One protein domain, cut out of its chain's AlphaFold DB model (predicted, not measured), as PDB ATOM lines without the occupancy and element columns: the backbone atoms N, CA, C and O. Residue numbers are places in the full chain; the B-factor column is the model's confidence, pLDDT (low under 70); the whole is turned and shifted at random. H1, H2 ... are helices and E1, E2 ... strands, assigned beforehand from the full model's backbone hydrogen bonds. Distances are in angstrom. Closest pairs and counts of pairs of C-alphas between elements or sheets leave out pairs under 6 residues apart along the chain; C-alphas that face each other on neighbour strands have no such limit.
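Overview. This is residues 943 to 1006 of the 1019 residues of an uncharacterized protein of viral metagenome (UniProt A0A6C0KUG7). With little regular structure, this is a small antiparallel sheet, E1-E3-E2, with one short helix, H1, over one face and long loops reaching to both ends of the longest axis. The 64 printed residues run E1, H1, E2, E3, mixed in class, with 17 in named elements. The whole is compact, radius of gyration of the C-alphas 10.4 A, yet elongated, spanning 29 by 18 by 17 A.

Along the chain. Find E2, residues 978 to 982, 11.5 A long, from C-alpha 978 at (258.598, 209.382, 207.229). E3, residues 1002 to 1005, spans 9.9 A and ends at (261.068, 205.018, 209.143). E1 is residues 943 to 945, 6.3 A; H1 is residues 954 to 958, 6.1 A.

Arrangement. Look first at inner strand E3: N 943 and O 1004 of E1 and E3 are 2.9 A apart, within hydrogen-bond range. In the hairpin of E2 and E3, N 980 and O 1003 are 2.7 A apart. H1 is on the sheet, height 7.4 A, only just over E2, with 3 C-alphas falling on it; their closest C-alphas, Glu 955 and Cys 979, are 4.5 A apart. In H1 every O i to N i+4 pair is within hydrogen-bond range. E1, H1, E2 form a split strand-helix-strand unit, two strands of one sheet that are not neighbours, with a helix between them along the chain and E3 between them in the sheet; its crossover is right-handed.

Size, cuts and confidence. The C-alphas farthest apart, Asp 973 and Asn 994, are 29.6 A apart. The printed part has no cut; the links H1 to E2 and E2 to E3 are long, 19 residues each. Mean pLDDT of the printed part is 74.2, with 20 residues under 70, among them 946 to 951.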
ATOM      1  N   LYS A 943     259.637 199.847 208.888       79.62
ATOM      2  CA  LYS A 943     258.514 198.899 208.844       79.62
ATOM      3  C   LYS A 943     257.774 198.998 207.515       79.62
ATOM      4  O   LYS A 943     257.385 200.088 207.098       79.62
ATOM      5  N   ASN A 944     257.561 197.848 206.876       81.12
ATOM      6  CA  ASN A 944     256.731 197.750 205.678       81.12
ATOM      7  C   ASN A 944     255.259 197.759 206.085       81.12
ATOM      8  O   ASN A 944     254.838 196.963 206.929       81.12
ATOM      9  N   ILE A 945     254.490 198.633 205.455       74.88
ATOM     10  CA  ILE A 945     253.053 198.783 205.665       74.88
ATOM     11  C   ILE A 945     252.312 198.535 204.349       74.88
ATOM     12  O   ILE A 945     252.732 198.977 203.276       74.88
ATOM     13  N   TYR A 946     251.222 197.774 204.441       68.81
ATOM     14  CA  TYR A 946     250.524 197.186 203.292       68.81
ATOM     15  C   TYR A 946     249.124 197.789 203.075       68.81
ATOM     16  O   TYR A 946     248.461 197.444 202.100       68.81
ATOM     17  N   GLY A 947     248.667 198.682 203.962       59.69
ATOM     18  CA  GLY A 947     247.321 199.260 203.929       59.69
ATOM     19  C   GLY A 947     247.129 200.463 202.999       59.69
ATOM     20  O   GLY A 947     246.003 200.943 202.867       59.69
ATOM     21  N   ASN A 948     248.181 200.963 202.331       68.38
ATOM     22  CA  ASN A 948     248.044 202.110 201.428       68.38
ATOM     23  C   ASN A 948     247.385 201.696 200.101       68.38
ATOM     24  O   ASN A 948     248.027 201.126 199.222       68.38
ATOM     25  N   ASN A 949     246.108 202.047 199.943       67.00
ATOM     26  CA  ASN A 949     245.278 201.766 198.768       67.00
ATOM     27  C   ASN A 949     245.527 202.712 197.568       67.00
ATOM     28  O   ASN A 949     244.674 202.816 196.687       67.00
ATOM     29  N   GLY A 950     246.665 203.417 197.531       66.25
ATOM     30  CA  GLY A 950     247.084 204.286 196.419       66.25
ATOM     31  C   GLY A 950     246.408 205.659 196.380       66.25
ATOM     32  O   GLY A 950     246.695 206.466 195.499       66.25
ATOM     33  N   THR A 951     245.535 205.968 197.343       69.44
ATOM     34  CA  THR A 951     244.856 207.275 197.435       69.44
ATOM     35  C   THR A 951     245.753 208.389 197.981       69.44
ATOM     36  O   THR A 951     245.389 209.564 197.934       69.44
ATOM     37  N   THR A 952     246.940 208.052 198.492       72.62
ATOM     38  CA  THR A 952     247.908 209.022 199.001       72.62
ATOM     39  C   THR A 952     249.343 208.530 198.809       72.62
ATOM     40  O   THR A 952     249.586 207.338 198.613       72.62
ATOM     41  N   THR A 953     250.309 209.446 198.843       82.44
ATOM     42  CA  THR A 953     251.729 209.109 198.660       82.44
ATOM     43  C   THR A 953     252.261 208.343 199.871       82.44
ATOM     44  O   THR A 953     251.742 208.487 200.983       82.44
ATOM     45  N   CYS A 954     253.310 207.536 199.688       80.00
ATOM     46  CA  CYS A 954     253.894 206.784 200.799       80.00
ATOM     47  C   CYS A 954     254.390 207.698 201.929       80.00
ATOM     48  O   CYS A 954     254.199 207.366 203.094       80.00
ATOM     49  N   GLU A 955     254.931 208.878 201.611       82.75
ATOM     50  CA  GLU A 955     255.306 209.880 202.615       82.75
ATOM     51  C   GLU A 955     254.110 210.313 203.465       82.75
ATOM     52  O   GLU A 955     254.171 210.329 204.697       82.75
ATOM     53  N   ARG A 956     252.993 210.648 202.812       77.88
ATOM     54  CA  ARG A 956     251.805 211.141 203.506       77.88
ATOM     55  C   ARG A 956     251.166 210.051 204.359       77.88
ATOM     56  O   ARG A 956     250.745 210.339 205.477       77.88
ATOM     57  N   TYR A 957     251.157 208.813 203.869       79.31
ATOM     58  CA  TYR A 957     250.671 207.669 204.632       79.31
ATOM     59  C   TYR A 957     251.558 207.388 205.858       79.31
ATOM     60  O   TYR A 957     251.038 207.253 206.963       79.31
ATOM     61  N   CYS A 958     252.891 207.372 205.714       81.00
ATOM     62  CA  CYS A 958     253.807 207.160 206.843       81.00
ATOM     63  C   CYS A 958     253.656 208.235 207.932       81.00
ATOM     64  O   CYS A 958     253.686 207.915 209.119       81.00
ATOM     65  N   SER A 959     253.406 209.489 207.537       75.31
ATOM     66  CA  SER A 959     253.307 210.621 208.471       75.31
ATOM     67  C   SER A 959     252.040 210.651 209.339       75.31
ATOM     68  O   SER A 959     251.927 211.497 210.231       75.31
ATOM     69  N   GLY A 960     251.100 209.727 209.103       72.12
ATOM     70  CA  GLY A 960     249.827 209.647 209.820       72.12
ATOM     71  C   GLY A 960     248.834 210.755 209.455       72.12
ATOM     72  O   GLY A 960     249.136 211.681 208.699       72.12
ATOM     73  N   ALA A 961     247.617 210.654 209.985       68.25
ATOM     74  CA  ALA A 961     246.575 211.670 209.839       68.25
ATOM     75  C   ALA A 961     245.691 211.725 211.090       68.25
ATOM     76  O   ALA A 961     245.465 210.715 211.749       68.25
ATOM     77  N   GLY A 962     245.187 212.916 211.427       64.38
ATOM     78  CA  GLY A 962     244.290 213.093 212.576       64.38
ATOM     79  C   GLY A 962     244.934 212.829 213.943       64.38
ATOM     80  O   GLY A 962     244.214 212.569 214.901       64.38
ATOM     81  N   GLY A 963     246.265 212.909 214.047       66.56
ATOM     82  CA  GLY A 963     246.990 212.696 215.304       66.56
ATOM     83  C   GLY A 963     247.406 211.250 215.604       66.56
ATOM     84  O   GLY A 963     247.876 211.010 216.712       66.56
ATOM     85  N   GLY A 964     247.281 210.314 214.653       71.81
ATOM     86  CA  GLY A 964     247.740 208.924 214.796       71.81
ATOM     87  C   GLY A 964     248.154 208.270 213.471       71.81
ATOM     88  O   GLY A 964     248.065 208.889 212.403       71.81
ATOM     89  N   SER A 965     248.625 207.018 213.532       76.19
ATOM     90  CA  SER A 965     248.980 206.241 212.338       76.19
ATOM     91  C   SER A 965     247.737 205.713 211.611       76.19
ATOM     92  O   SER A 965     246.693 205.455 212.213       76.19
ATOM     93  N   TRP A 966     247.827 205.554 210.291       71.69
ATOM     94  CA  TRP A 966     246.725 205.005 209.499       71.69
ATOM     95  C   TRP A 966     246.475 203.540 209.880       71.69
ATOM     96  O   TRP A 966     247.409 202.740 209.920       71.69
ATOM     97  N   ASN A 967     245.217 203.200 210.187       72.31
ATOM     98  CA  ASN A 967     244.775 201.862 210.616       72.31
ATOM     99  C   ASN A 967     245.570 201.258 211.800       72.31
ATOM    100  O   ASN A 967     245.580 200.038 211.963       72.31
ATOM    101  N   ASN A 968     246.233 202.082 212.625       71.88
ATOM    102  CA  ASN A 968     247.139 201.648 213.702       71.88
ATOM    103  C   ASN A 968     248.277 200.716 213.226       71.88
ATOM    104  O   ASN A 968     248.792 199.892 213.983       71.88
ATOM    105  N   GLU A 969     248.675 200.814 211.953       75.50
ATOM    106  CA  GLU A 969     249.681 199.927 211.352       75.50
ATOM    107  C   GLU A 969     251.111 200.248 211.819       75.50
ATOM    108  O   GLU A 969     251.993 199.380 211.781       75.50
ATOM    109  N   LEU A 970     251.345 201.473 212.302       78.06
ATOM    110  CA  LEU A 970     252.599 201.894 212.926       78.06
ATOM    111  C   LEU A 970     252.404 202.091 214.437       78.06
ATOM    112  O   LEU A 970     251.361 202.619 214.829       78.06
ATOM    113  N   PRO A 971     253.391 201.706 215.271       76.88
ATOM    114  CA  PRO A 971     253.347 201.946 216.712       76.88
ATOM    115  C   PRO A 971     253.157 203.430 217.060       76.88
ATOM    116  O   PRO A 971     253.669 204.304 216.359       76.88
ATOM    117  N   ASP A 972     252.465 203.724 218.162       69.75
ATOM    118  CA  ASP A 972     252.156 205.104 218.568       69.75
ATOM    119  C   ASP A 972     253.415 205.948 218.804       69.75
ATOM    120  O   ASP A 972     253.448 207.132 218.479       69.75
ATOM    121  N   ASP A 973     254.495 205.334 219.286       70.94
ATOM    122  CA  ASP A 973     255.777 205.994 219.530       70.94
ATOM    123  C   ASP A 973     256.547 206.341 218.241       70.94
ATOM    124  O   ASP A 973     257.607 206.968 218.301       70.94
ATOM    125  N   TRP A 974     256.016 205.982 217.067       75.62
ATOM    126  CA  TRP A 974     256.554 206.395 215.770       75.62
ATOM    127  C   TRP A 974     256.054 207.762 215.302       75.62
ATOM    128  O   TRP A 974     256.527 208.218 214.262       75.62
ATOM    129  N   ASN A 975     255.168 208.409 216.078       65.38
ATOM    130  CA  ASN A 975     254.840 209.842 216.084       65.38
ATOM    131  C   ASN A 975     255.339 210.612 214.846       65.38
ATOM    132  O   ASN A 975     256.350 211.309 214.921       65.38
ATOM    133  N   GLY A 976     254.641 210.483 213.711       66.00
ATOM    134  CA  GLY A 976     254.945 211.223 212.477       66.00
ATOM    135  C   GLY A 976     256.025 210.620 211.573       66.00
ATOM    136  O   GLY A 976     256.758 211.383 210.948       66.00
ATOM    137  N   ALA A 977     256.125 209.287 211.506       77.62
ATOM    138  CA  ALA A 977     257.088 208.547 210.682       77.62
ATOM    139  C   ALA A 977     257.193 209.055 209.227       77.62
ATOM    140  O   ALA A 977     256.212 209.478 208.626       77.62
ATOM    141  N   ALA A 978     258.377 208.969 208.622       81.00
ATOM    142  CA  ALA A 978     258.598 209.382 207.229       81.00
ATOM    143  C   ALA A 978     258.713 208.170 206.300       81.00
ATOM    144  O   ALA A 978     259.074 207.079 206.744       81.00
ATOM    145  N   CYS A 979     258.449 208.339 205.010       82.62
ATOM    146  CA  CYS A 979     258.738 207.302 204.032       82.62
ATOM    147  C   CYS A 979     260.253 207.184 203.840       82.62
ATOM    148  O   CYS A 979     260.999 208.156 203.731       82.62
ATOM    149  N   ALA A 980     260.718 205.947 203.892       82.12
ATOM    150  CA  ALA A 980     262.115 205.573 203.792       82.12
ATOM    151  C   ALA A 980     262.422 204.873 202.472       82.12
ATOM    152  O   ALA A 980     263.570 204.922 202.039       82.12
ATOM    153  N   ASP A 981     261.433 204.175 201.909       83.12
ATOM    154  CA  ASP A 981     261.512 203.454 200.641       83.12
ATOM    155  C   ASP A 981     260.102 203.057 200.157       83.12
ATOM    156  O   ASP A 981     259.119 203.178 200.902       83.12
ATOM    157  N   VAL A 982     259.995 202.552 198.929       82.19
ATOM    158  CA  VAL A 982     258.733 202.111 198.322       82.19
ATOM    159  C   VAL A 982     258.856 200.740 197.654       82.19
ATOM    160  O   VAL A 982     259.909 200.343 197.164       82.19
ATOM    161  N   GLY A 983     257.759 199.987 197.652       76.31
ATOM    162  CA  GLY A 983     257.670 198.666 197.046       76.31
ATOM    163  C   GLY A 983     257.558 198.697 195.516       76.31
ATOM    164  O   GLY A 983     257.358 199.756 194.911       76.31
ATOM    165  N   PRO A 984     257.642 197.525 194.862       69.50
ATOM    166  CA  PRO A 984     257.609 197.415 193.407       69.50
ATOM    167  C   PRO A 984     256.367 198.077 192.792       69.50
ATOM    168  O   PRO A 984     255.237 197.816 193.204       69.50
ATOM    169  N   GLY A 985     256.578 198.915 191.773       67.69
ATOM    170  CA  GLY A 985     255.505 199.633 191.072       67.69
ATOM    171  C   GLY A 985     255.209 201.042 191.600       67.69
ATOM    172  O   GLY A 985     254.360 201.726 191.033       67.69
ATOM    173  N   ILE A 986     255.929 201.502 192.629       75.56
ATOM    174  CA  ILE A 986     255.889 202.883 193.126       75.56
ATOM    175  C   ILE A 986     257.233 203.540 192.797       75.56
ATOM    176  O   ILE A 986     258.284 202.935 192.995       75.56
ATOM    177  N   ARG A 987     257.213 204.754 192.232       73.12
ATOM    178  CA  ARG A 987     258.432 205.402 191.715       73.12
ATOM    179  C   ARG A 987     259.314 205.957 192.833       73.12
ATOM    180  O   ARG A 987     260.530 205.823 192.763       73.12
ATOM    181  N   ASP A 988     258.703 206.606 193.816       77.25
ATOM    182  CA  ASP A 988     259.361 207.230 194.964       77.25
ATOM    183  C   ASP A 988     258.334 207.522 196.078       77.25
ATOM    184  O   ASP A 988     257.129 207.338 195.909       77.25
ATOM    185  N   CYS A 989     258.797 208.006 197.232       77.25
ATOM    186  CA  CYS A 989     257.948 208.283 198.395       77.25
ATOM    187  C   CYS A 989     256.863 209.357 198.175       77.25
ATOM    188  O   CYS A 989     255.905 209.422 198.953       77.25
ATOM    189  N   TYR A 990     256.989 210.193 197.142       77.56
ATOM    190  CA  TYR A 990     256.153 211.378 196.924       77.56
ATOM    191  C   TYR A 990     255.261 211.267 195.682       77.56
ATOM    192  O   TYR A 990     254.468 212.169 195.411       77.56
ATOM    193  N   SER A 991     255.352 210.166 194.943       71.50
ATOM    194  CA  SER A 991     254.537 209.901 193.763       71.50
ATOM    195  C   SER A 991     253.215 209.234 194.141       71.50
ATOM    196  O   SER A 991     253.134 208.406 195.050       71.50
ATOM    197  N   THR A 992     252.147 209.616 193.440       68.69
ATOM    198  CA  THR A 992     250.883 208.878 193.464       68.69
ATOM    199  C   THR A 992     251.025 207.624 192.606       68.69
ATOM    200  O   THR A 992     251.734 207.618 191.598       68.69
ATOM    201  N   PHE A 993     250.378 206.540 193.017       68.88
ATOM    202  CA  PHE A 993     250.513 205.245 192.362       68.88
ATOM    203  C   PHE A 993     249.170 204.522 192.320       68.88
ATOM    204  O   PHE A 993     248.338 204.662 193.214       68.88
ATOM    205  N   ASN A 994     248.963 203.726 191.272       71.00
ATOM    206  CA  ASN A 994     247.779 202.882 191.164       71.00
ATOM    207  C   ASN A 994     247.981 201.633 192.019       71.00
ATOM    208  O   ASN A 994     248.919 200.866 191.798       71.00
ATOM    209  N   PHE A 995     247.101 201.436 192.994       68.56
ATOM    210  CA  PHE A 995     247.217 200.346 193.951       68.56
ATOM    211  C   PHE A 995     247.109 198.967 193.298       68.56
ATOM    212  O   PHE A 995     246.129 198.658 192.619       68.56
ATOM    213  N   GLN A 996     248.113 198.127 193.558       70.00
ATOM    214  CA  GLN A 996     248.124 196.707 193.220       70.00
ATOM    215  C   GLN A 996     248.084 195.894 194.528       70.00
ATOM    216  O   GLN A 996     249.067 195.901 195.281       70.00
ATOM    217  N   PRO A 997     246.963 195.208 194.829       64.94
ATOM    218  CA  PRO A 997     246.788 194.485 196.087       64.94
ATOM    219  C   PRO A 997     247.918 193.481 196.346       64.94
ATOM    220  O   PRO A 997     248.209 192.638 195.502       64.94
ATOM    221  N   GLY A 998     248.548 193.567 197.520       61.34
ATOM    222  CA  GLY A 998     249.620 192.655 197.946       61.34
ATOM    223  C   GLY A 998     251.011 192.940 197.366       61.34
ATOM    224  O   GLY A 998     251.953 192.240 197.729       61.34
ATOM    225  N   VAL A 999     251.160 193.958 196.508       66.25
ATOM    226  CA  VAL A 999     252.438 194.318 195.860       66.25
ATOM    227  C   VAL A 999     252.876 195.740 196.216       66.25
ATOM    228  O   VAL A 999     254.050 195.969 196.503       66.25
ATOM    229  N   SER A1000     251.942 196.693 196.247       71.75
ATOM    230  CA  SER A1000     252.231 198.088 196.590       71.75
ATOM    231  C   SER A1000     252.449 198.245 198.098       71.75
ATOM    232  O   SER A1000     251.494 198.228 198.873       71.75
ATOM    233  N   THR A1001     253.706 198.394 198.519       79.50
ATOM    234  CA  THR A1001     254.093 198.561 199.928       79.50
ATOM    235  C   THR A1001     254.813 199.883 200.144       79.50
ATOM    236  O   THR A1001     255.579 200.325 199.293       79.50
ATOM    237  N   CYS A1002     254.582 200.526 201.285       83.12
ATOM    238  CA  CYS A1002     255.369 201.686 201.700       83.12
ATOM    239  C   CYS A1002     256.290 201.265 202.847       83.12
ATOM    240  O   CYS A1002     255.875 200.521 203.738       83.12
ATOM    241  N   VAL A1003     257.538 201.725 202.839       86.38
ATOM    242  CA  VAL A1003     258.495 201.453 203.914       86.38
ATOM    243  C   VAL A1003     258.629 202.718 204.745       86.38
ATOM    244  O   VAL A1003     259.184 203.705 204.274       86.38
ATOM    245  N   CYS A1004     258.122 202.711 205.975       85.69
ATOM    246  CA  CYS A1004     258.195 203.873 206.860       85.69
ATOM    247  C   CYS A1004     259.388 203.762 207.801       85.69
ATOM    248  O   CYS A1004     259.693 202.664 208.261       85.69
ATOM    249  N   LYS A1005     260.025 204.889 208.122       84.94
ATOM    250  CA  LYS A1005     261.068 205.018 209.143       84.94
ATOM    251  C   LYS A1005     260.599 205.884 210.305       84.94
ATOM    252  O   LYS A1005     259.955 206.913 210.098       84.94
ATOM    253  N   LYS A1006     260.973 205.498 211.520       80.94
ATOM    254  CA  LYS A1006     260.716 206.281 212.734       80.94
ATOM    255  C   LYS A1006     261.486 207.610 212.707       80.94
ATOM    256  O   LYS A1006     262.696 207.610 212.501       80.94
TER     257      LYS A1006